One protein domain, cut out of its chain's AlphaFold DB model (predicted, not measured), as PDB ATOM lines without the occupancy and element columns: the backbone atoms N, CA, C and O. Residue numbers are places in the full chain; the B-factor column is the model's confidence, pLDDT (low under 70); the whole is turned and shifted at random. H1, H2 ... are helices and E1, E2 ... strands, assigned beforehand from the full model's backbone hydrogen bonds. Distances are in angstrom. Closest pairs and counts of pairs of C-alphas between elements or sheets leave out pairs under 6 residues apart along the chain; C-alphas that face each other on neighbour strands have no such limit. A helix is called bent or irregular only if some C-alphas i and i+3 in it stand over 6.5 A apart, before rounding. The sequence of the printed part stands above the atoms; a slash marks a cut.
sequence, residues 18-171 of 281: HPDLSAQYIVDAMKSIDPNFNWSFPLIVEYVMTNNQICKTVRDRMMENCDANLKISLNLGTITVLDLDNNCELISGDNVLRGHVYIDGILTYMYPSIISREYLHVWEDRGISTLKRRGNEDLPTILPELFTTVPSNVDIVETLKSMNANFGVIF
ATOM      1  N   HIS A  18       4.040  16.357  35.050       76.94
ATOM      2  CA  HIS A  18       3.951  16.642  36.475       76.94
ATOM      3  C   HIS A  18       3.434  15.407  37.243       76.94
ATOM      4  O   HIS A  18       2.461  14.789  36.800       76.94
ATOM      5  N   PRO A  19       4.003  15.056  38.414       77.19
ATOM      6  CA  PRO A  19       3.622  13.849  39.158       77.19
ATOM      7  C   PRO A  19       2.137  13.816  39.552       77.19
ATOM      8  O   PRO A  19       1.527  12.750  39.576       77.19
ATOM      9  N   ASP A  20       1.538  14.986  39.788       82.69
ATOM     10  CA  ASP A  20       0.111  15.111  40.120       82.69
ATOM     11  C   ASP A  20      -0.838  14.906  38.920       82.69
ATOM     12  O   ASP A  20      -2.058  14.898  39.104       82.69
ATOM     13  N   LEU A  21      -0.328  14.767  37.688       82.88
ATOM     14  CA  LEU A  21      -1.150  14.452  36.519       82.88
ATOM     15  C   LEU A  21      -1.608  12.993  36.593       82.88
ATOM     16  O   LEU A  21      -0.808  12.065  36.470       82.88
ATOM     17  N   SER A  22      -2.902  12.769  36.777       85.62
ATOM     18  CA  SER A  22      -3.446  11.422  36.925       85.62
ATOM     19  C   SER A  22      -3.476  10.664  35.597       85.62
ATOM     20  O   SER A  22      -3.867  11.204  34.559       85.62
ATOM     21  N   ALA A  23      -3.133   9.373  35.633       80.88
ATOM     22  CA  ALA A  23      -3.301   8.487  34.483       80.88
ATOM     23  C   ALA A  23      -4.745   8.471  33.965       80.88
ATOM     24  O   ALA A  23      -4.962   8.455  32.758       80.88
ATOM     25  N   GLN A  24      -5.731   8.537  34.865       84.00
ATOM     26  CA  GLN A  24      -7.143   8.580  34.492       84.00
ATOM     27  C   GLN A  24      -7.481   9.818  33.649       84.00
ATOM     28  O   GLN A  24      -8.181   9.698  32.649       84.00
ATOM     29  N   TYR A  25      -6.936  10.989  33.988       84.19
ATOM     30  CA  TYR A  25      -7.139  12.186  33.174       84.19
ATOM     31  C   TYR A  25      -6.518  12.042  31.779       84.19
ATOM     32  O   TYR A  25      -7.156  12.385  30.789       84.19
ATOM     33  N   ILE A  26      -5.311  11.471  31.685       77.06
ATOM     34  CA  ILE A  26      -4.650  11.193  30.398       77.06
ATOM     35  C   ILE A  26      -5.515  10.252  29.549       77.06
ATOM     36  O   ILE A  26      -5.752  10.522  28.375       77.06
ATOM     37  N   VAL A  27      -6.034   9.175  30.148       76.88
ATOM     38  CA  VAL A  27      -6.963   8.231  29.503       76.88
ATOM     39  C   VAL A  27      -8.176   8.956  28.926       76.88
ATOM     40  O   VAL A  27      -8.521   8.749  27.761       76.88
ATOM     41  N   ASP A  28      -8.831   9.782  29.735       78.75
ATOM     42  CA  ASP A  28     -10.078  10.440  29.356       78.75
ATOM     43  C   ASP A  28      -9.837  11.522  28.294       78.75
ATOM     44  O   ASP A  28     -10.578  11.591  27.309       78.75
ATOM     45  N   ALA A  29      -8.749  12.287  28.421       76.06
ATOM     46  CA  ALA A  29      -8.312  13.249  27.414       76.06
ATOM     47  C   ALA A  29      -8.035  12.564  26.065       76.06
ATOM     48  O   ALA A  29      -8.566  12.993  25.040       76.06
ATOM     49  N   MET A  30      -7.306  11.446  26.048       71.31
ATOM     50  CA  MET A  30      -7.027  10.696  24.817       71.31
ATOM     51  C   MET A  30      -8.291  10.116  24.176       71.31
ATOM     52  O   MET A  30      -8.487  10.249  22.968       71.31
ATOM     53  N   LYS A  31      -9.198   9.543  24.976       71.88
ATOM     54  CA  LYS A  31     -10.489   9.034  24.480       71.88
ATOM     55  C   LYS A  31     -11.392  10.133  23.925       71.88
ATOM     56  O   LYS A  31     -12.197   9.868  23.037       71.88
ATOM     57  N   SER A  32     -11.285  11.355  24.449       67.19
ATOM     58  CA  SER A  32     -12.030  12.508  23.930       67.19
ATOM     59  C   SER A  32     -11.546  12.941  22.542       67.19
ATOM     60  O   SER A  32     -12.350  13.380  21.721       67.19
ATOM     61  N   ILE A  33     -10.249  12.766  22.266       63.09
ATOM     62  CA  ILE A  33      -9.625  13.062  20.972       63.09
ATOM     63  C   ILE A  33      -9.954  11.955  19.966       63.09
ATOM     64  O   ILE A  33     -10.220  12.230  18.795       63.09
ATOM     65  N   ASP A  34      -9.935  10.700  20.412       57.75
ATOM     66  CA  ASP A  34     -10.232   9.538  19.586       57.75
ATOM     67  C   ASP A  34     -10.955   8.456  20.410       57.75
ATOM     68  O   ASP A  34     -10.339   7.722  21.185       57.75
ATOM     69  N   PRO A  35     -12.287   8.336  20.262       64.12
ATOM     70  CA  PRO A  35     -13.083   7.366  21.015       64.12
ATOM     71  C   PRO A  35     -12.736   5.907  20.703       64.12
ATOM     72  O   PRO A  35     -13.021   5.027  21.513       64.12
ATOM     73  N   ASN A  36     -12.128   5.658  19.539       56.50
ATOM     74  CA  ASN A  36     -11.652   4.347  19.111       56.50
ATOM     75  C   ASN A  36     -10.140   4.209  19.306       56.50
ATOM     76  O   ASN A  36      -9.548   3.294  18.729       56.50
ATOM     77  N   PHE A  37      -9.520   5.099  20.092       55.06
ATOM     78  CA  PHE A  37      -8.109   5.036  20.439       55.06
ATOM     79  C   PHE A  37      -7.849   3.760  21.231       55.06
ATOM     80  O   PHE A  37      -7.901   3.710  22.462       55.06
ATOM     81  N   ASN A  38      -7.589   2.694  20.482       59.31
ATOM     82  CA  ASN A  38      -6.836   1.564  20.959       59.31
ATOM     83  C   ASN A  38      -5.514   2.137  21.460       59.31
ATOM     84  O   ASN A  38      -4.919   2.922  20.727       59.31
ATOM     85  N   TRP A  39      -5.130   1.823  22.699       56.62
ATOM     86  CA  TRP A  39      -3.959   2.350  23.401       56.62
ATOM     87  C   TRP A  39      -2.765   2.194  22.503       56.62
ATOM     88  O   TRP A  39      -2.242   1.097  22.357       56.62
ATOM     89  N   SER A  40      -2.485   3.275  21.784       60.06
ATOM     90  CA  SER A  40      -1.983   3.187  20.422       60.06
ATOM     91  C   SER A  40      -0.799   2.262  20.386       60.06
ATOM     92  O   SER A  40       0.054   2.382  21.253       60.06
ATOM     93  N   PHE A  41      -0.760   1.375  19.398       68.00
ATOM     94  CA  PHE A  41       0.333   0.449  19.131       68.00
ATOM     95  C   PHE A  41       1.729   0.910  19.634       68.00
ATOM     96  O   PHE A  41       2.359   0.103  20.309       68.00
ATOM     97  N   PRO A  42       2.177   2.177  19.460       62.81
ATOM     98  CA  PRO A  42       3.402   2.699  20.088       62.81
ATOM     99  C   PRO A  42       3.531   2.526  21.616       62.81
ATOM    100  O   PRO A  42       4.596   2.195  22.114       62.81
ATOM    101  N   LEU A  43       2.457   2.700  22.385       68.44
ATOM    102  CA  LEU A  43       2.428   2.530  23.842       68.44
ATOM    103  C   LEU A  43       2.488   1.067  24.254       68.44
ATOM    104  O   LEU A  43       3.133   0.733  25.241       68.44
ATOM    105  N   ILE A  44       1.822   0.194  23.494       73.25
ATOM    106  CA  ILE A  44       1.917  -1.257  23.680       73.25
ATOM    107  C   ILE A  44       3.335  -1.715  23.354       73.25
ATOM    108  O   ILE A  44       3.912  -2.484  24.116       73.25
ATOM    109  N   VAL A  45       3.902  -1.224  22.251       74.88
ATOM    110  CA  VAL A  45       5.295  -1.455  21.867       74.88
ATOM    111  C   VAL A  45       6.214  -1.030  23.005       74.88
ATOM    112  O   VAL A  45       6.957  -1.869  23.494       74.88
ATOM    113  N   GLU A  46       6.109   0.201  23.508       74.62
ATOM    114  CA  GLU A  46       6.981   0.702  24.578       74.62
ATOM    115  C   GLU A  46       6.795  -0.062  25.901       74.62
ATOM    116  O   GLU A  46       7.754  -0.393  26.609       74.62
ATOM    117  N   TYR A  47       5.551  -0.417  26.225       77.12
ATOM    118  CA  TYR A  47       5.242  -1.227  27.395       77.12
ATOM    119  C   TYR A  47       5.876  -2.620  27.289       77.12
ATOM    120  O   TYR A  47       6.495  -3.093  28.246       77.12
ATOM    121  N   VAL A  48       5.763  -3.280  26.131       78.69
ATOM    122  CA  VAL A  48       6.404  -4.578  25.876       78.69
ATOM    123  C   VAL A  48       7.921  -4.431  25.869       78.69
ATOM    124  O   VAL A  48       8.597  -5.247  26.491       78.69
ATOM    125  N   MET A  49       8.450  -3.369  25.257       77.31
ATOM    126  CA  MET A  49       9.881  -3.071  25.218       77.31
ATOM    127  C   MET A  49      10.490  -2.978  26.615       77.31
ATOM    128  O   MET A  49      11.637  -3.357  26.836       77.31
ATOM    129  N   THR A  50       9.691  -2.516  27.570       74.56
ATOM    130  CA  THR A  50      10.100  -2.416  28.964       74.56
ATOM    131  C   THR A  50       9.985  -3.733  29.712       74.56
ATOM    132  O   THR A  50      10.897  -4.100  30.455       74.56
ATOM    133  N   ASN A  51       8.836  -4.397  29.601       78.38
ATOM    134  CA  ASN A  51       8.503  -5.517  30.478       78.38
ATOM    135  C   ASN A  51       9.030  -6.858  29.950       78.38
ATOM    136  O   ASN A  51       9.115  -7.821  30.709       78.38
ATOM    137  N   ASN A  52       9.413  -6.935  28.673       83.88
ATOM    138  CA  ASN A  52      10.061  -8.108  28.105       83.88
ATOM    139  C   ASN A  52      11.585  -8.029  28.256       83.88
ATOM    140  O   ASN A  52      12.220  -7.073  27.815       83.88
ATOM    141  N   GLN A  53      12.183  -9.075  28.830       82.12
ATOM    142  CA  GLN A  53      13.615  -9.105  29.117       82.12
ATOM    143  C   GLN A  53      14.488  -9.028  27.855       82.12
ATOM    144  O   GLN A  53      15.519  -8.362  27.881       82.12
ATOM    145  N   ILE A  54      14.086  -9.662  26.749       81.19
ATOM    146  CA  ILE A  54      14.827  -9.584  25.482       81.19
ATOM    147  C   ILE A  54      14.772  -8.171  24.932       81.19
ATOM    148  O   ILE A  54      15.814  -7.600  24.616       81.19
ATOM    149  N   CYS A  55      13.573  -7.594  24.851       81.06
ATOM    150  CA  CYS A  55      13.410  -6.234  24.367       81.06
ATOM    151  C   CYS A  55      14.218  -5.227  25.180       81.06
ATOM    152  O   CYS A  55      14.880  -4.366  24.605       81.06
ATOM    153  N   LYS A  56      14.210  -5.380  26.506       81.31
ATOM    154  CA  LYS A  56      14.994  -4.544  27.403       81.31
ATOM    155  C   LYS A  56      16.489  -4.689  27.144       81.31
ATOM    156  O   LYS A  56      17.161  -3.681  26.995       81.31
ATOM    157  N   THR A  57      17.000  -5.916  27.027       81.38
ATOM    158  CA  THR A  57      18.417  -6.149  26.721       81.38
ATOM    159  C   THR A  57      18.823  -5.519  25.387       81.38
ATOM    160  O   THR A  57      19.868  -4.879  25.317       81.38
ATOM    161  N   VAL A  58      18.001  -5.667  24.341       77.25
ATOM    162  CA  VAL A  58      18.263  -5.024  23.044       77.25
ATOM    163  C   VAL A  58      18.271  -3.505  23.206       77.25
ATOM    164  O   VAL A  58      19.241  -2.871  22.813       77.25
ATOM    165  N   ARG A  59      17.246  -2.924  23.840       78.19
ATOM    166  CA  ARG A  59      17.156  -1.476  24.073       78.19
ATOM    167  C   ARG A  59      18.356  -0.940  24.843       78.19
ATOM    168  O   ARG A  59      18.944   0.046  24.423       78.19
ATOM    169  N   ASP A  60      18.719  -1.571  25.953       79.56
ATOM    170  CA  ASP A  60      19.820  -1.115  26.801       79.56
ATOM    171  C   ASP A  60      21.140  -1.156  26.011       79.56
ATOM    172  O   ASP A  60      21.905  -0.193  26.029       79.56
ATOM    173  N   ARG A  61      21.354  -2.208  25.208       72.50
ATOM    174  CA  ARG A  61      22.531  -2.314  24.340       72.50
ATOM    175  C   ARG A  61      22.559  -1.246  23.248       72.50
ATOM    176  O   ARG A  61      23.608  -0.663  22.992       72.50
ATOM    177  N   MET A  62      21.403  -0.968  22.657       68.56
ATOM    178  CA  MET A  62      21.222   0.097  21.673       68.56
ATOM    179  C   MET A  62      21.491   1.486  22.255       68.56
ATOM    180  O   MET A  62      22.046   2.342  21.576       68.56
ATOM    181  N   MET A  63      21.128   1.712  23.519       69.50
ATOM    182  CA  MET A  63      21.402   2.967  24.221       69.50
ATOM    183  C   MET A  63      22.884   3.118  24.595       69.50
ATOM    184  O   MET A  63      23.390   4.237  24.640       69.50
ATOM    185  N   GLU A  64      23.584   2.015  24.871       74.81
ATOM    186  CA  GLU A  64      25.028   2.013  25.137       74.81
ATOM    187  C   GLU A  64      25.863   2.227  23.868       74.81
ATOM    188  O   GLU A  64      26.910   2.876  23.921       74.81
ATOM    189  N   ASN A  65      25.417   1.676  22.738       70.31
ATOM    190  CA  ASN A  65      26.089   1.787  21.451       70.31
ATOM    191  C   ASN A  65      25.055   1.862  20.320       70.31
ATOM    192  O   ASN A  65      24.510   0.843  19.897       70.31
ATOM    193  N   CYS A  66      24.821   3.073  19.806       59.00
ATOM    194  CA  CYS A  66      23.861   3.318  18.726       59.00
ATOM    195  C   CYS A  66      24.184   2.550  17.431       59.00
ATOM    196  O   CYS A  66      23.273   2.312  16.641       59.00
ATOM    197  N   ASP A  67      25.445   2.144  17.242       63.31
ATOM    198  CA  ASP A  67      25.921   1.383  16.082       63.31
ATOM    199  C   ASP A  67      26.116  -0.111  16.400       63.31
ATOM    200  O   ASP A  67      26.791  -0.816  15.652       63.31
ATOM    201  N   ALA A  68      25.570  -0.606  17.519       66.38
ATOM    202  CA  ALA A  68      25.697  -2.011  17.896       66.38
ATOM    203  C   ALA A  68      25.166  -2.923  16.786       66.38
ATOM    204  O   ALA A  68      23.997  -2.848  16.405       66.38
ATOM    205  N   ASN A  69      26.006  -3.832  16.305       74.12
ATOM    206  CA  ASN A  69      25.630  -4.791  15.280       74.12
ATOM    207  C   ASN A  69      25.047  -6.053  15.934       74.12
ATOM    208  O   ASN A  69      25.770  -6.975  16.311       74.12
ATOM    209  N   LEU A  70      23.728  -6.090  16.130       75.00
ATOM    210  CA  LEU A  70      23.046  -7.174  16.841       75.00
ATOM    211  C   LEU A  70      22.352  -8.146  15.886       75.00
ATOM    212  O   LEU A  70      21.462  -7.774  15.131       75.00
ATOM    213  N   LYS A  71      22.647  -9.441  15.993       77.12
ATOM    214  CA  LYS A  71      21.885 -10.478  15.285       77.12
ATOM    215  C   LYS A  71      20.825 -11.075  16.195       77.12
ATOM    216  O   LYS A  71      21.146 -11.708  17.198       77.12
ATOM    217  N   ILE A  72      19.562 -10.945  15.801       71.75
ATOM    218  CA  ILE A  72      18.454 -11.653  16.442       71.75
ATOM    219  C   ILE A  72      18.198 -12.942  15.666       71.75
ATOM    220  O   ILE A  72      17.997 -12.925  14.454       71.75
ATOM    221  N   SER A  73      18.239 -14.080  16.355       71.12
ATOM    222  CA  SER A  73      17.963 -15.388  15.770       71.12
ATOM    223  C   SER A  73      16.813 -16.071  16.497       71.12
ATOM    224  O   SER A  73      16.804 -16.186  17.724       71.12
ATOM    225  N   LEU A  74      15.846 -16.539  15.710       66.38
ATOM    226  CA  LEU A  74      14.700 -17.318  16.155       66.38
ATOM    227  C   LEU A  74      14.949 -18.790  15.833       66.38
ATOM    228  O   LEU A  74      14.992 -19.170  14.662       66.38
ATOM    229  N   ASN A  75      15.095 -19.633  16.853       66.19
ATOM    230  CA  ASN A  75      15.315 -21.064  16.659       66.19
ATOM    231  C   ASN A  75      14.482 -21.887  17.645       66.19
ATOM    232  O   ASN A  75      14.611 -21.723  18.852       66.19
ATOM    233  N   LEU A  76      13.620 -22.770  17.127       65.00
ATOM    234  CA  LEU A  76      12.825 -23.734  17.909       65.00
ATOM    235  C   LEU A  76      12.037 -23.127  19.093       65.00
ATOM    236  O   LEU A  76      11.851 -23.777  20.119       65.00
ATOM    237  N   GLY A  77      11.528 -21.901  18.938       63.16
ATOM    238  CA  GLY A  77      10.783 -21.201  19.993       63.16
ATOM    239  C   GLY A  77      11.666 -20.431  20.975       63.16
ATOM    240  O   GLY A  77      11.147 -19.873  21.935       63.16
ATOM    241  N   THR A  78      12.972 -20.360  20.733       69.38
ATOM    242  CA  THR A  78      13.899 -19.501  21.466       69.38
ATOM    243  C   THR A  78      14.229 -18.276  20.618       69.38
ATOM    244  O   THR A  78      14.556 -18.407  19.436       69.38
ATOM    245  N   ILE A  79      14.152 -17.089  21.216       72.94
ATOM    246  CA  ILE A  79      14.707 -15.864  20.631       72.94
ATOM    247  C   ILE A  79      16.081 -15.659  21.257       72.94
ATOM    248  O   ILE A  79      16.206 -15.675  22.479       72.94
ATOM    249  N   THR A  80      17.101 -15.475  20.428       76.44
ATOM    250  CA  THR A  80      18.479 -15.220  20.856       76.44
ATOM    251  C   THR A  80      18.973 -13.910  20.272       76.44
ATOM    252  O   THR A  80      18.696 -13.612  19.113       76.44
ATOM    253  N   VAL A  81      19.696 -13.137  21.074       77.81
ATOM    254  CA  VAL A  81      20.333 -11.884  20.659       77.81
ATOM    255  C   VAL A  81      21.838 -12.078  20.752       77.81
ATOM    256  O   VAL A  81      22.349 -12.413  21.821       77.81
ATOM    257  N   LEU A  82      22.530 -11.890  19.634       79.56
ATOM    258  CA  LEU A  82      23.975 -12.040  19.506       79.56
ATOM    259  C   LEU A  82      24.614 -10.684  19.215       79.56
ATOM    260  O   LEU A  82      24.137  -9.958  18.346       79.56
ATOM    261  N   ASP A  83      25.710 -10.378  19.898       80.62
ATOM    262  CA  ASP A  83      26.548  -9.216  19.613       80.62
ATOM    263  C   ASP A  83      27.563  -9.569  18.517       80.62
ATOM    264  O   ASP A  83      28.519 -10.308  18.766       80.62
ATOM    265  N   LEU A  84      27.357  -9.089  17.290       77.88
ATOM    266  CA  LEU A  84      28.267  -9.380  16.180       77.88
ATOM    267  C   LEU A  84      29.599  -8.636  16.309       77.88
ATOM    268  O   LEU A  84      30.609  -9.135  15.809       77.88
ATOM    269  N   ASP A  85      29.629  -7.509  17.020       79.94
ATOM    270  CA  ASP A  85      30.861  -6.757  17.268       79.94
ATOM    271  C   ASP A  85      31.755  -7.473  18.292       79.94
ATOM    272  O   ASP A  85      32.980  -7.336  18.267       79.94
ATOM    273  N   ASN A  86      31.161  -8.314  19.146       79.69
ATOM    274  CA  ASN A  86      31.850  -9.100  20.170       79.69
ATOM    275  C   ASN A  86      31.868 -10.609  19.863       79.69
ATOM    276  O   ASN A  86      31.559 -11.436  20.718       79.69
ATOM    277  N   ASN A  87      32.274 -10.998  18.648       80.62
ATOM    278  CA  ASN A  87      32.420 -12.407  18.231       80.62
ATOM    279  C   ASN A  87      31.140 -13.257  18.391       80.62
ATOM    280  O   ASN A  87      31.221 -14.445  18.719       80.62
ATOM    281  N   CYS A  88      29.966 -12.677  18.142       78.75
ATOM    282  CA  CYS A  88      28.666 -13.328  18.322       78.75
ATOM    283  C   CYS A  88      28.397 -13.757  19.777       78.75
ATOM    284  O   CYS A  88      27.818 -14.823  20.007       78.75
ATOM    285  N   GLU A  89      28.822 -12.961  20.763       80.62
ATOM    286  CA  GLU A  89      28.508 -13.215  22.172       80.62
ATOM    287  C   GLU A  89      26.988 -13.222  22.393       80.62
ATOM    288  O   GLU A  89      26.266 -12.348  21.911       80.62
ATOM    289  N   LEU A  90      26.489 -14.225  23.120       79.81
ATOM    290  CA  LEU A  90      25.074 -14.314  23.467       79.81
ATOM    291  C   LEU A  90      24.739 -13.284  24.547       79.81
ATOM    292  O   LEU A  90      25.132 -13.443  25.700       79.81
ATOM    293  N   ILE A  91      23.951 -12.277  24.179       76.56
ATOM    294  CA  ILE A  91      23.511 -11.217  25.093       76.56
ATOM    295  C   ILE A  91      22.248 -11.641  25.850       76.56
ATOM    296  O   ILE A  91      22.076 -11.325  27.026       76.56
ATOM    297  N   SER A  92      21.336 -12.354  25.181       77.25
ATOM    298  CA  SER A  92      20.089 -12.833  25.783       77.25
ATOM    299  C   SER A  92      19.507 -14.017  25.021       77.25
ATOM    300  O   SER A  92      19.658 -14.119  23.801       77.25
ATOM    301  N   GLY A  93      18.821 -14.901  25.743       71.88
ATOM    302  CA  GLY A  93      18.086 -16.030  25.190       71.88
ATOM    303  C   GLY A  93      16.862 -16.329  26.045       71.88
ATOM    304  O   GLY A  93      17.005 -16.528  27.249       71.88
ATOM    305  N   ASP A  94      15.679 -16.373  25.433       68.50
ATOM    306  CA  ASP A  94      14.438 -16.710  26.137       68.50
ATOM    307  C   ASP A  94      13.582 -17.686  25.329       68.50
ATOM    308  O   ASP A  94      13.495 -17.601  24.099       68.50
ATOM    309  N   ASN A  95      12.950 -18.621  26.035       65.00
ATOM    310  CA  ASN A  95      12.030 -19.589  25.453       65.00
ATOM    311  C   ASN A  95      10.647 -18.955  25.347       65.00
ATOM    312  O   ASN A  95       9.867 -18.950  26.295       65.00
ATOM    313  N   VAL A  96      10.321 -18.463  24.160       61.41
ATOM    314  CA  VAL A  96       9.060 -17.791  23.871       61.41
ATOM    315  C   VAL A  96       8.180 -18.725  23.034       61.41
ATOM    316  O   VAL A  96       8.148 -18.678  21.799       61.41
ATOM    317  N   LEU A  97       7.429 -19.592  23.721       59.19
ATOM    318  CA  LEU A  97       6.659 -20.684  23.107       59.19
ATOM    319  C   LEU A  97       5.572 -20.197  22.131       59.19
ATOM    320  O   LEU A  97       5.236 -20.918  21.189       59.19
ATOM    321  N   ARG A  98       5.012 -18.990  22.326       66.44
ATOM    322  CA  ARG A  98       3.961 -18.421  21.446       66.44
ATOM    323  C   ARG A  98       4.121 -16.948  21.063       66.44
ATOM    324  O   ARG A  98       3.600 -16.546  20.029       66.44
ATOM    325  N   GLY A  99       4.847 -16.157  21.852       69.12
ATOM    326  CA  GLY A  99       4.987 -14.708  21.655       69.12
ATOM    327  C   GLY A  99       6.071 -14.254  20.666       69.12
ATOM    328  O   GLY A  99       6.179 -13.058  20.406       69.12
ATOM    329  N   HIS A 100       6.886 -15.162  20.116       73.44
ATOM    330  CA  HIS A 100       8.123 -14.778  19.425       73.44
ATOM    331  C   HIS A 100       7.903 -13.946  18.162       73.44
ATOM    332  O   HIS A 100       8.634 -12.991  17.953       73.44
ATOM    333  N   VAL A 101       6.861 -14.235  17.375       71.94
ATOM    334  CA  VAL A 101       6.523 -13.457  16.164       71.94
ATOM    335  C   VAL A 101       6.196 -11.996  16.500       71.94
ATOM    336  O   VAL A 101       6.416 -11.102  15.689       71.94
ATOM    337  N   TYR A 102       5.668 -11.738  17.698       77.44
ATOM    338  CA  TYR A 102       5.309 -10.392  18.135       77.44
ATOM    339  C   TYR A 102       6.503  -9.647  18.722       77.44
ATOM    340  O   TYR A 102       6.675  -8.477  18.410       77.44
ATOM    341  N   ILE A 103       7.336 -10.321  19.521       78.00
ATOM    342  CA  ILE A 103       8.579  -9.740  20.053       78.00
ATOM    343  C   ILE A 103       9.553  -9.415  18.921       78.00
ATOM    344  O   ILE A 103      10.075  -8.308  18.875       78.00
ATOM    345  N   ASP A 104       9.730 -10.336  17.977       74.69
ATOM    346  CA  ASP A 104      10.510 -10.116  16.760       74.69
ATOM    347  C   ASP A 104       9.964  -8.933  15.953       74.69
ATOM    348  O   ASP A 104      10.691  -7.987  15.673       74.69
ATOM    349  N   GLY A 105       8.650  -8.913  15.693       74.69
ATOM    350  CA  GLY A 105       8.011  -7.791  15.009       74.69
ATOM    351  C   GLY A 105       8.227  -6.450  15.720       74.69
ATOM    352  O   GLY A 105       8.501  -5.452  15.058       74.69
ATOM    353  N   ILE A 106       8.124  -6.416  17.051       76.56
ATOM    354  CA  ILE A 106       8.366  -5.216  17.868       76.56
ATOM    355  C   ILE A 106       9.823  -4.759  17.748       76.56
ATOM    356  O   ILE A 106      10.072  -3.573  17.542       76.56
ATOM    357  N   LEU A 107      10.779  -5.683  17.829       74.50
ATOM    358  CA  LEU A 107      12.203  -5.377  17.708       74.50
ATOM    359  C   LEU A 107      12.560  -4.881  16.306       74.50
ATOM    360  O   LEU A 107      13.266  -3.885  16.190       74.50
ATOM    361  N   THR A 108      12.008  -5.493  15.257       71.19
ATOM    362  CA  THR A 108      12.114  -4.988  13.882       71.19
ATOM    363  C   THR A 108      11.516  -3.596  13.745       71.19
ATOM    364  O   THR A 108      12.105  -2.747  13.081       71.19
ATOM    365  N   TYR A 109      10.345  -3.356  14.339       69.56
ATOM    366  CA  TYR A 109       9.690  -2.053  14.264       69.56
ATOM    367  C   TYR A 109      10.538  -0.954  14.916       69.56
ATOM    368  O   TYR A 109      10.642   0.135  14.360       69.56
ATOM    369  N   MET A 110      11.170  -1.249  16.054       67.62
ATOM    370  CA  MET A 110      11.979  -0.283  16.801       67.62
ATOM    371  C   MET A 110      13.404  -0.120  16.251       67.62
ATOM    372  O   MET A 110      13.936   0.988  16.268       67.62
ATOM    373  N   TYR A 111      14.025  -1.198  15.762       70.00
ATOM    374  CA  TYR A 111      15.438  -1.235  15.355       70.00
ATOM    375  C   TYR A 111      15.636  -1.918  13.987       70.00
ATOM    376  O   TYR A 111      16.310  -2.950  13.885       70.00
ATOM    377  N   PRO A 112      15.069  -1.360  12.904       61.31
ATOM    378  CA  PRO A 112      15.043  -2.019  11.599       61.31
ATOM    379  C   PRO A 112      16.430  -2.203  10.963       61.31
ATOM    380  O   PRO A 112      16.619  -3.139  10.191       61.31
ATOM    381  N   SER A 113      17.396  -1.335  11.279       54.41
ATOM    382  CA  SER A 113      18.732  -1.299  10.661       54.41
ATOM    383  C   SER A 113      19.698  -2.374  11.159       54.41
ATOM    384  O   SER A 113      20.747  -2.570  10.551       54.41
ATOM    385  N   ILE A 114      19.375  -3.059  12.256       59.44
ATOM    386  CA  ILE A 114      20.386  -3.801  13.025       59.44
ATOM    387  C   ILE A 114      20.163  -5.304  12.962       59.44
ATOM    388  O   ILE A 114      21.107  -6.082  13.027       59.44
ATOM    389  N   ILE A 115      18.928  -5.738  12.736       58.19
ATOM    390  CA  ILE A 115      18.587  -7.155  12.736       58.19
ATOM    391  C   ILE A 115      19.034  -7.795  11.415       58.19
ATOM    392  O   ILE A 115      18.321  -7.744  10.412       58.19
ATOM    393  N   SER A 116      20.207  -8.440  11.409       50.59
ATOM    394  CA  SER A 116      20.664  -9.244  10.265       50.59
ATOM    395  C   SER A 116      19.794 -10.503  10.127       50.59
ATOM    396  O   SER A 116      19.763 -11.339  11.038       50.59
ATOM    397  N   ARG A 117      19.094 -10.657   8.996       58.00
ATOM    398  CA  ARG A 117      18.100 -11.724   8.779       58.00
ATOM    399  C   ARG A 117      18.675 -12.840   7.914       58.00
ATOM    400  O   ARG A 117      19.038 -12.608   6.768       58.00
ATOM    401  N   GLU A 118      18.702 -14.066   8.429       52.53
ATOM    402  CA  GLU A 118      19.017 -15.252   7.609       52.53
ATOM    403  C   GLU A 118      17.760 -15.990   7.131       52.53
ATOM    404  O   GLU A 118      17.795 -16.670   6.110       52.53
ATOM    405  N   TYR A 119      16.624 -15.816   7.806       47.53
ATOM    406  CA  TYR A 119      15.338 -16.421   7.462       47.53
ATOM    407  C   TYR A 119      14.225 -15.509   8.019       47.53
ATOM    408  O   TYR A 119      14.445 -14.906   9.058       47.53
ATOM    409  N   LEU A 120      13.034 -15.452   7.400       49.22
ATOM    410  CA  LEU A 120      11.803 -14.765   7.880       49.22
ATOM    411  C   LEU A 120      11.424 -13.371   7.305       49.22
ATOM    412  O   LEU A 120      10.934 -12.518   8.030       49.22
ATOM    413  N   HIS A 121      11.405 -13.179   5.982       46.66
ATOM    414  CA  HIS A 121      10.626 -12.062   5.390       46.66
ATOM    415  C   HIS A 121       9.088 -12.214   5.514       46.66
ATOM    416  O   HIS A 121       8.341 -11.294   5.211       46.66
ATOM    417  N   VAL A 122       8.578 -13.382   5.925       47.12
ATOM    418  CA  VAL A 122       7.135 -13.717   5.859       47.12
ATOM    419  C   VAL A 122       6.377 -13.422   7.167       47.12
ATOM    420  O   VAL A 122       5.144 -13.433   7.189       47.12
ATOM    421  N   TRP A 123       7.086 -13.171   8.270       49.38
ATOM    422  CA  TRP A 123       6.483 -13.129   9.609       49.38
ATOM    423  C   TRP A 123       6.365 -11.715  10.197       49.38
ATOM    424  O   TRP A 123       5.463 -11.479  11.003       49.38
ATOM    425  N   GLU A 124       7.173 -10.767   9.720       52.09
ATOM    426  CA  GLU A 124       7.200  -9.367  10.176       52.09
ATOM    427  C   GLU A 124       5.891  -8.627   9.908       52.09
ATOM    428  O   GLU A 124       5.284  -8.069  10.828       52.09
ATOM    429  N   ASP A 125       5.384  -8.730   8.677       56.19
ATOM    430  CA  ASP A 125       4.116  -8.108   8.293       56.19
ATOM    431  C   ASP A 125       2.936  -8.682   9.074       56.19
ATOM    432  O   ASP A 125       1.906  -8.024   9.213       56.19
ATOM    433  N   ARG A 126       3.050  -9.900   9.618       62.97
ATOM    434  CA  ARG A 126       1.983 -10.494  10.427       62.97
ATOM    435  C   ARG A 126       2.027 -10.010  11.867       62.97
ATOM    436  O   ARG A 126       0.980  -9.603  12.358       62.97
ATOM    437  N   GLY A 127       3.182 -10.027  12.533       68.56
ATOM    438  CA  GLY A 127       3.296  -9.658  13.950       68.56
ATOM    439  C   GLY A 127       2.828  -8.227  14.221       68.56
ATOM    440  O   GLY A 127       1.868  -8.014  14.968       68.56
ATOM    441  N   ILE A 128       3.441  -7.255  13.538       68.88
ATOM    442  CA  ILE A 128       3.125  -5.832  13.715       68.88
ATOM    443  C   ILE A 128       1.737  -5.487  13.201       68.88
ATOM    444  O   ILE A 128       0.974  -4.830  13.906       68.88
ATOM    445  N   SER A 129       1.343  -5.967  12.019       69.88
ATOM    446  CA  SER A 129      -0.008  -5.686  11.521       69.88
ATOM    447  C   SER A 129      -1.088  -6.337  12.380       69.88
ATOM    448  O   SER A 129      -2.216  -5.854  12.410       69.88
ATOM    449  N   THR A 130      -0.802  -7.452  13.056       71.62
ATOM    450  CA  THR A 130      -1.725  -8.036  14.034       71.62
ATOM    451  C   THR A 130      -1.790  -7.193  15.303       71.62
ATOM    452  O   THR A 130      -2.903  -6.925  15.741       71.62
ATOM    453  N   LEU A 131      -0.662  -6.716  15.839       70.88
ATOM    454  CA  LEU A 131      -0.649  -5.804  16.991       70.88
ATOM    455  C   LEU A 131      -1.366  -4.479  16.685       70.88
ATOM    456  O   LEU A 131      -2.213  -4.053  17.456       70.88
ATOM    457  N   LYS A 132      -1.126  -3.876  15.513       69.88
ATOM    458  CA  LYS A 132      -1.811  -2.651  15.057       69.88
ATOM    459  C   LYS A 132      -3.334  -2.808  14.964       69.88
ATOM    460  O   LYS A 132      -4.062  -1.832  15.111       69.88
ATOM    461  N   ARG A 133      -3.823  -4.024  14.694       69.75
ATOM    462  CA  ARG A 133      -5.253  -4.331  14.524       69.75
ATOM    463  C   ARG A 133      -5.954  -4.782  15.806       69.75
ATOM    464  O   ARG A 133      -7.170  -4.941  15.772       69.75
ATOM    465  N   ARG A 134      -5.218  -5.043  16.887       69.62
ATOM    466  CA  ARG A 134      -5.735  -5.704  18.092       69.62
ATOM    467  C   ARG A 134      -5.613  -4.827  19.327       69.62
ATOM    468  O   ARG A 134      -4.662  -4.060  19.442       69.62
ATOM    469  N   GLY A 135      -6.602  -4.929  20.212       65.38
ATOM    470  CA  GLY A 135      -6.709  -4.119  21.424       65.38
ATOM    471  C   GLY A 135      -5.898  -4.654  22.603       65.38
ATOM    472  O   GLY A 135      -5.330  -5.747  22.535       65.38
ATOM    473  N   ASN A 136      -5.893  -3.917  23.719       69.62
ATOM    474  CA  ASN A 136      -5.285  -4.364  24.983       69.62
ATOM    475  C   ASN A 136      -5.845  -5.720  25.437       69.62
ATOM    476  O   ASN A 136      -5.122  -6.554  25.980       69.62
ATOM    477  N   GLU A 137      -7.133  -5.953  25.185       70.44
ATOM    478  CA  GLU A 137      -7.852  -7.186  25.493       70.44
ATOM    479  C   GLU A 137      -7.257  -8.435  24.831       70.44
ATOM    480  O   GLU A 137      -7.396  -9.538  25.359       70.44
ATOM    481  N   ASP A 138      -6.556  -8.274  23.709       76.25
ATOM    482  CA  ASP A 138      -5.925  -9.378  22.999       76.25
ATOM    483  C   ASP A 138      -4.516  -9.697  23.527       76.25
ATOM    484  O   ASP A 138      -3.995 -10.780  23.244       76.25
ATOM    485  N   LEU A 139      -3.885  -8.803  24.302       76.88
ATOM    486  CA  LEU A 139      -2.491  -8.955  24.742       76.88
ATOM    487  C   LEU A 139      -2.223 -10.257  25.511       76.88
ATOM    488  O   LEU A 139      -1.237 -10.914  25.180       76.88
ATOM    489  N   PRO A 140      -3.092 -10.732  26.426       82.06
ATOM    490  CA  PRO A 140      -2.910 -12.038  27.067       82.06
ATOM    491  C   PRO A 140      -2.963 -13.224  26.106       82.06
ATOM    492  O   PRO A 140      -2.424 -14.287  26.390       82.06
ATOM    493  N   THR A 141      -3.622 -13.070  24.958       80.38
ATOM    494  CA  THR A 141      -3.697 -14.128  23.941       80.38
ATOM    495  C   THR A 141      -2.469 -14.109  23.030       80.38
ATOM    496  O   THR A 141      -1.973 -15.163  22.632       80.38
ATOM    497  N   ILE A 142      -1.991 -12.911  22.692       76.19
ATOM    498  CA  ILE A 142      -0.873 -12.660  21.774       76.19
ATOM    499  C   ILE A 142       0.480 -12.882  22.474       76.19
ATOM    500  O   ILE A 142       1.385 -13.501  21.917       76.19
ATOM    501  N   LEU A 143       0.608 -12.388  23.703       76.19
ATOM    502  CA  LEU A 143       1.818 -12.377  24.525       76.19
ATOM    503  C   LEU A 143       1.516 -12.948  25.932       76.19
ATOM    504  O   LEU A 143       1.735 -12.266  26.933       76.19
ATOM    505  N   PRO A 144       1.030 -14.201  26.039       76.50
ATOM    506  CA  PRO A 144       0.610 -14.799  27.315       76.50
ATOM    507  C   PRO A 144       1.728 -14.874  28.360       76.50
ATOM    508  O   PRO A 144       1.458 -14.844  29.556       76.50
ATOM    509  N   GLU A 145       2.980 -14.956  27.905       73.50
ATOM    510  CA  GLU A 145       4.175 -15.005  28.758       73.50
ATOM    511  C   GLU A 145       4.404 -13.674  29.503       73.50
ATOM    512  O   GLU A 145       5.009 -13.650  30.570       73.50
ATOM    513  N   LEU A 146       3.925 -12.559  28.934       72.81
ATOM    514  CA  LEU A 146       4.065 -11.211  29.494       72.81
ATOM    515  C   LEU A 146       2.781 -10.728  30.167       72.81
ATOM    516  O   LEU A 146       2.834  -9.977  31.136       72.81
ATOM    517  N   PHE A 147       1.626 -11.156  29.658       78.50
ATOM    518  CA  PHE A 147       0.325 -10.686  30.110       78.50
ATOM    519  C   PHE A 147      -0.516 -11.855  30.605       78.50
ATOM    520  O   PHE A 147      -1.244 -12.494  29.849       78.50
ATOM    521  N   THR A 148      -0.471 -12.108  31.913       77.50
ATOM    522  CA  THR A 148      -1.366 -13.085  32.557       77.50
ATOM    523  C   THR A 148      -2.813 -12.592  32.625       77.50
ATOM    524  O   THR A 148      -3.745 -13.386  32.731       77.50
ATOM    525  N   THR A 149      -3.006 -11.274  32.573       82.75
ATOM    526  CA  THR A 149      -4.301 -10.586  32.566       82.75
ATOM    527  C   THR A 149      -4.245  -9.403  31.611       82.75
ATOM    528  O   THR A 149      -3.164  -8.889  31.329       82.75
ATOM    529  N   VAL A 150      -5.406  -8.958  31.121       82.94
ATOM    530  CA  VAL A 150      -5.501  -7.754  30.283       82.94
ATOM    531  C   VAL A 150      -4.992  -6.560  31.098       82.94
ATOM    532  O   VAL A 150      -5.586  -6.280  32.143       82.94
ATOM    533  N   PRO A 151      -3.911  -5.877  30.679       79.50
ATOM    534  CA  PRO A 151      -3.440  -4.693  31.383       79.50
ATOM    535  C   PRO A 151      -4.493  -3.593  31.253       79.50
ATOM    536  O   PRO A 151      -5.040  -3.370  30.166       79.50
ATOM    537  N   SER A 152      -4.802  -2.904  32.352       80.88
ATOM    538  CA  SER A 152      -5.680  -1.748  32.250       80.88
ATOM    539  C   SER A 152      -4.930  -0.581  31.616       80.88
ATOM    540  O   SER A 152      -3.710  -0.450  31.684       80.88
ATOM    541  N   ASN A 153      -5.694   0.322  31.027       74.19
ATOM    542  CA  ASN A 153      -5.187   1.563  30.460       74.19
ATOM    543  C   ASN A 153      -4.390   2.398  31.472       74.19
ATOM    544  O   ASN A 153      -3.383   3.012  31.134       74.19
ATOM    545  N   VAL A 154      -4.851   2.397  32.724       78.50
ATOM    546  CA  VAL A 154      -4.191   3.086  33.833       78.50
ATOM    547  C   VAL A 154      -2.851   2.424  34.141       78.50
ATOM    548  O   VAL A 154      -1.863   3.135  34.298       78.50
ATOM    549  N   ASP A 155      -2.791   1.087  34.141       79.12
ATOM    550  CA  ASP A 155      -1.547   0.348  34.390       79.12
ATOM    551  C   ASP A 155      -0.487   0.675  33.337       79.12
ATOM    552  O   ASP A 155       0.672   0.904  33.676       79.12
ATOM    553  N   ILE A 156      -0.884   0.743  32.063       74.00
ATOM    554  CA  ILE A 156       0.023   1.079  30.957       74.00
ATOM    555  C   ILE A 156       0.572   2.499  31.136       74.00
ATOM    556  O   ILE A 156       1.785   2.697  31.079       74.00
ATOM    557  N   VAL A 157      -0.297   3.479  31.398       73.88
ATOM    558  CA  VAL A 157       0.109   4.883  31.573       73.88
ATOM    559  C   VAL A 157       1.020   5.066  32.775       73.88
ATOM    560  O   VAL A 157       2.048   5.721  32.653       73.88
ATOM    561  N   GLU A 158       0.678   4.496  33.928       77.75
ATOM    562  CA  GLU A 158       1.507   4.624  35.130       77.75
ATOM    563  C   GLU A 158       2.865   3.941  34.950       77.75
ATOM    564  O   GLU A 158       3.897   4.504  35.316       77.75
ATOM    565  N   THR A 159       2.883   2.776  34.298       75.56
ATOM    566  CA  THR A 159       4.128   2.080  33.957       75.56
ATOM    567  C   THR A 159       5.023   2.978  33.103       75.56
ATOM    568  O   THR A 159       6.176   3.209  33.459       75.56
ATOM    569  N   LEU A 160       4.493   3.570  32.033       72.94
ATOM    570  CA  LEU A 160       5.255   4.436  31.130       72.94
ATOM    571  C   LEU A 160       5.654   5.789  31.754       72.94
ATOM    572  O   LEU A 160       6.797   6.217  31.587       72.94
ATOM    573  N   LYS A 161       4.778   6.421  32.549       73.62
ATOM    574  CA  LYS A 161       5.105   7.624  33.338       73.62
ATOM    575  C   LYS A 161       6.263   7.385  34.301       73.62
ATOM    576  O   LYS A 161       7.116   8.250  34.456       73.62
ATOM    577  N   SER A 162       6.296   6.223  34.957       74.00
ATOM    578  CA  SER A 162       7.353   5.903  35.925       74.00
ATOM    579  C   SER A 162       8.744   5.775  35.292       74.00
ATOM    580  O   SER A 162       9.748   5.873  35.993       74.00
ATOM    581  N   MET A 163       8.809   5.567  33.975       65.31
ATOM    582  CA  MET A 163      10.053   5.344  33.240       65.31
ATOM    583  C   MET A 163      10.579   6.576  32.529       65.31
ATOM    584  O   MET A 163      11.789   6.729  32.385       65.31
ATOM    585  N   ASN A 164       9.678   7.424  32.044       60.97
ATOM    586  CA  ASN A 164      10.049   8.607  31.299       60.97
ATOM    587  C   ASN A 164       9.348   9.813  31.904       60.97
ATOM    588  O   ASN A 164       8.136   9.978  31.766       60.97
ATOM    589  N   ALA A 165      10.131  10.687  32.530       58.88
ATOM    590  CA  ALA A 165       9.611  11.947  33.031       58.88
ATOM    591  C   ALA A 165       8.966  12.762  31.892       58.88
ATOM    592  O   ALA A 165       7.943  13.388  32.116       58.88
ATOM    593  N   ASN A 166       9.443  12.643  30.646       53.69
ATOM    594  CA  ASN A 166       8.891  13.290  29.447       53.69
ATOM    595  C   ASN A 166       7.712  12.545  28.798       53.69
ATOM    596  O   ASN A 166       7.329  12.862  27.673       53.69
ATOM    597  N   PHE A 167       7.103  11.568  29.479       56.41
ATOM    598  CA  PHE A 167       5.951  10.815  28.967       56.41
ATOM    599  C   PHE A 167       4.812  11.713  28.454       56.41
ATOM    600  O   PHE A 167       4.112  11.337  27.523       56.41
ATOM    601  N   GLY A 168       4.660  12.924  28.999       51.56
ATOM    602  CA  GLY A 168       3.689  13.917  28.531       51.56
ATOM    603  C   GLY A 168       3.795  14.268  27.047       51.56
ATOM    604  O   GLY A 168       2.771  14.381  26.375       51.56
ATOM    605  N   VAL A 169       5.016  14.351  26.515       52.97
ATOM    606  CA  VAL A 169       5.297  14.765  25.131       52.97
ATOM    607  C   VAL A 169       4.708  13.778  24.113       52.97
ATOM    608  O   VAL A 169       4.222  14.193  23.062       52.97
ATOM    609  N   ILE A 170       4.657  12.487  24.463       49.50
ATOM    610  CA  ILE A 170       4.167  11.396  23.600       49.50
ATOM    611  C   ILE A 170       2.656  11.519  23.311       49.50
ATOM    612  O   ILE A 170       2.179  11.033  22.289       49.50
ATOM    613  N   PHE A 171       1.884  12.175  24.183       49.12
ATOM    614  CA  PHE A 171       0.415  12.112  24.142       49.12
ATOM    615  C   PHE A 171      -0.262  13.396  23.678       49.12
ATOM    616  O   PHE A 171      -1.432  13.352  23.298       49.12
TER     617      PHE A 171
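AT A GLANCE: This is residues 18 to 171 of the 281 residues of an uncharacterized protein of viral metagenome (UniProt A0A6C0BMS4). This is an elongated body with a small twisted sheet, E1 E2 E3, at one end, H3 and H4 side by side over one of its faces and no named helix over the other; at the far end H1 packs on H7, with H8 close by. H2 lies in the middle between the two ends, while H5 crosses H4 and H6 is near H5. The printed part has 154 residues with eight named helices and three named strands, in the order H1 H2 H3 E1 E2 E3 H4 H5 H6 H7 H8; the sheet is antiparallel and the class is mostly helix. The whole is compact, with a radius of gyration of the C-alphas of 16.3 A, and spans 49 by 30 by 24 A.

HOW THE PARTS SIT: H1, residues 23 to 33, and H2, residues 41 to 51, are apart. H3, residues 53 to 64, touches H2 only at the corner, with residues 55 to 59 alone; the closest C-alphas are those of Met 49 and Cys 55, 4.8 A. E1, residues 70 to 75, E2, residues 78 to 83, and E3, residues 89 to 95, form a meander, each strand the antiparallel neighbour of the one before, in two hairpins. N 73 and O 80 are 2.8 A apart, N 81 and O 92 2.9 A, both within hydrogen-bond range. H4, residues 100 to 110, is on the same face as H3, each at a height of 9.6 A over the sheet: two layers, helices on one face of a sheet. H5, residues 124 to 133, touches H4 about perpendicular at 87 degrees, closest at the C-alphas of Tyr 102 and Gly 127, 4.7 A. H6, residues 136 to 142, is irregular, with C-alphas 137 and 140 7.1 A apart; it is near H5. H7, residues 153 to 163, touches H1 at a steep tilt of 65 degrees, opposite ways, closest at the C-alphas of Ala 23 and Val 154, 5.5 A. H7 touches H2 too, at a steep tilt of 60 degrees, the same way, closest at the C-alphas of Tyr 47 and Ile 156, 6.7 A. H8, residues 167 to 171, is close to but not clearly touching H7, the C-alphas of Lys 161 and Phe 167 being 5.5 A apart. Every O i to N i+4 pair is within hydrogen-bond range in H1, H2, H3 and H4; the counts are 5 of 6 in H5, 6 of 7 in H7, 1 of 3 in H6 and 0 of 1 in H8, where O i to N i+3 pairs within range are 3 of 4 in H6 and 2 of 2 in H8.

IN THESE COORDINATES: H1 begins at C-alpha 23, (-3.301, 8.487, 34.483). From first to last C-alpha H3 measures 16.4 A, H7 15.9 A and E3 18.0 A. E1 begins at C-alpha 70, (23.046, -7.174, 16.841), and H8 ends at C-alpha 171, (0.415, 12.112, 24.142).

THE WHOLE: The C-alphas farthest apart, those of Ser 32 and Asn 87, are 51.3 A apart. The printed part has no cut, and the link H4 to H5, residues 111 to 123, is long. The mean pLDDT of the printed part is 70.5; 62 residues are under 70, among them 112 to 129 and 163 to 171.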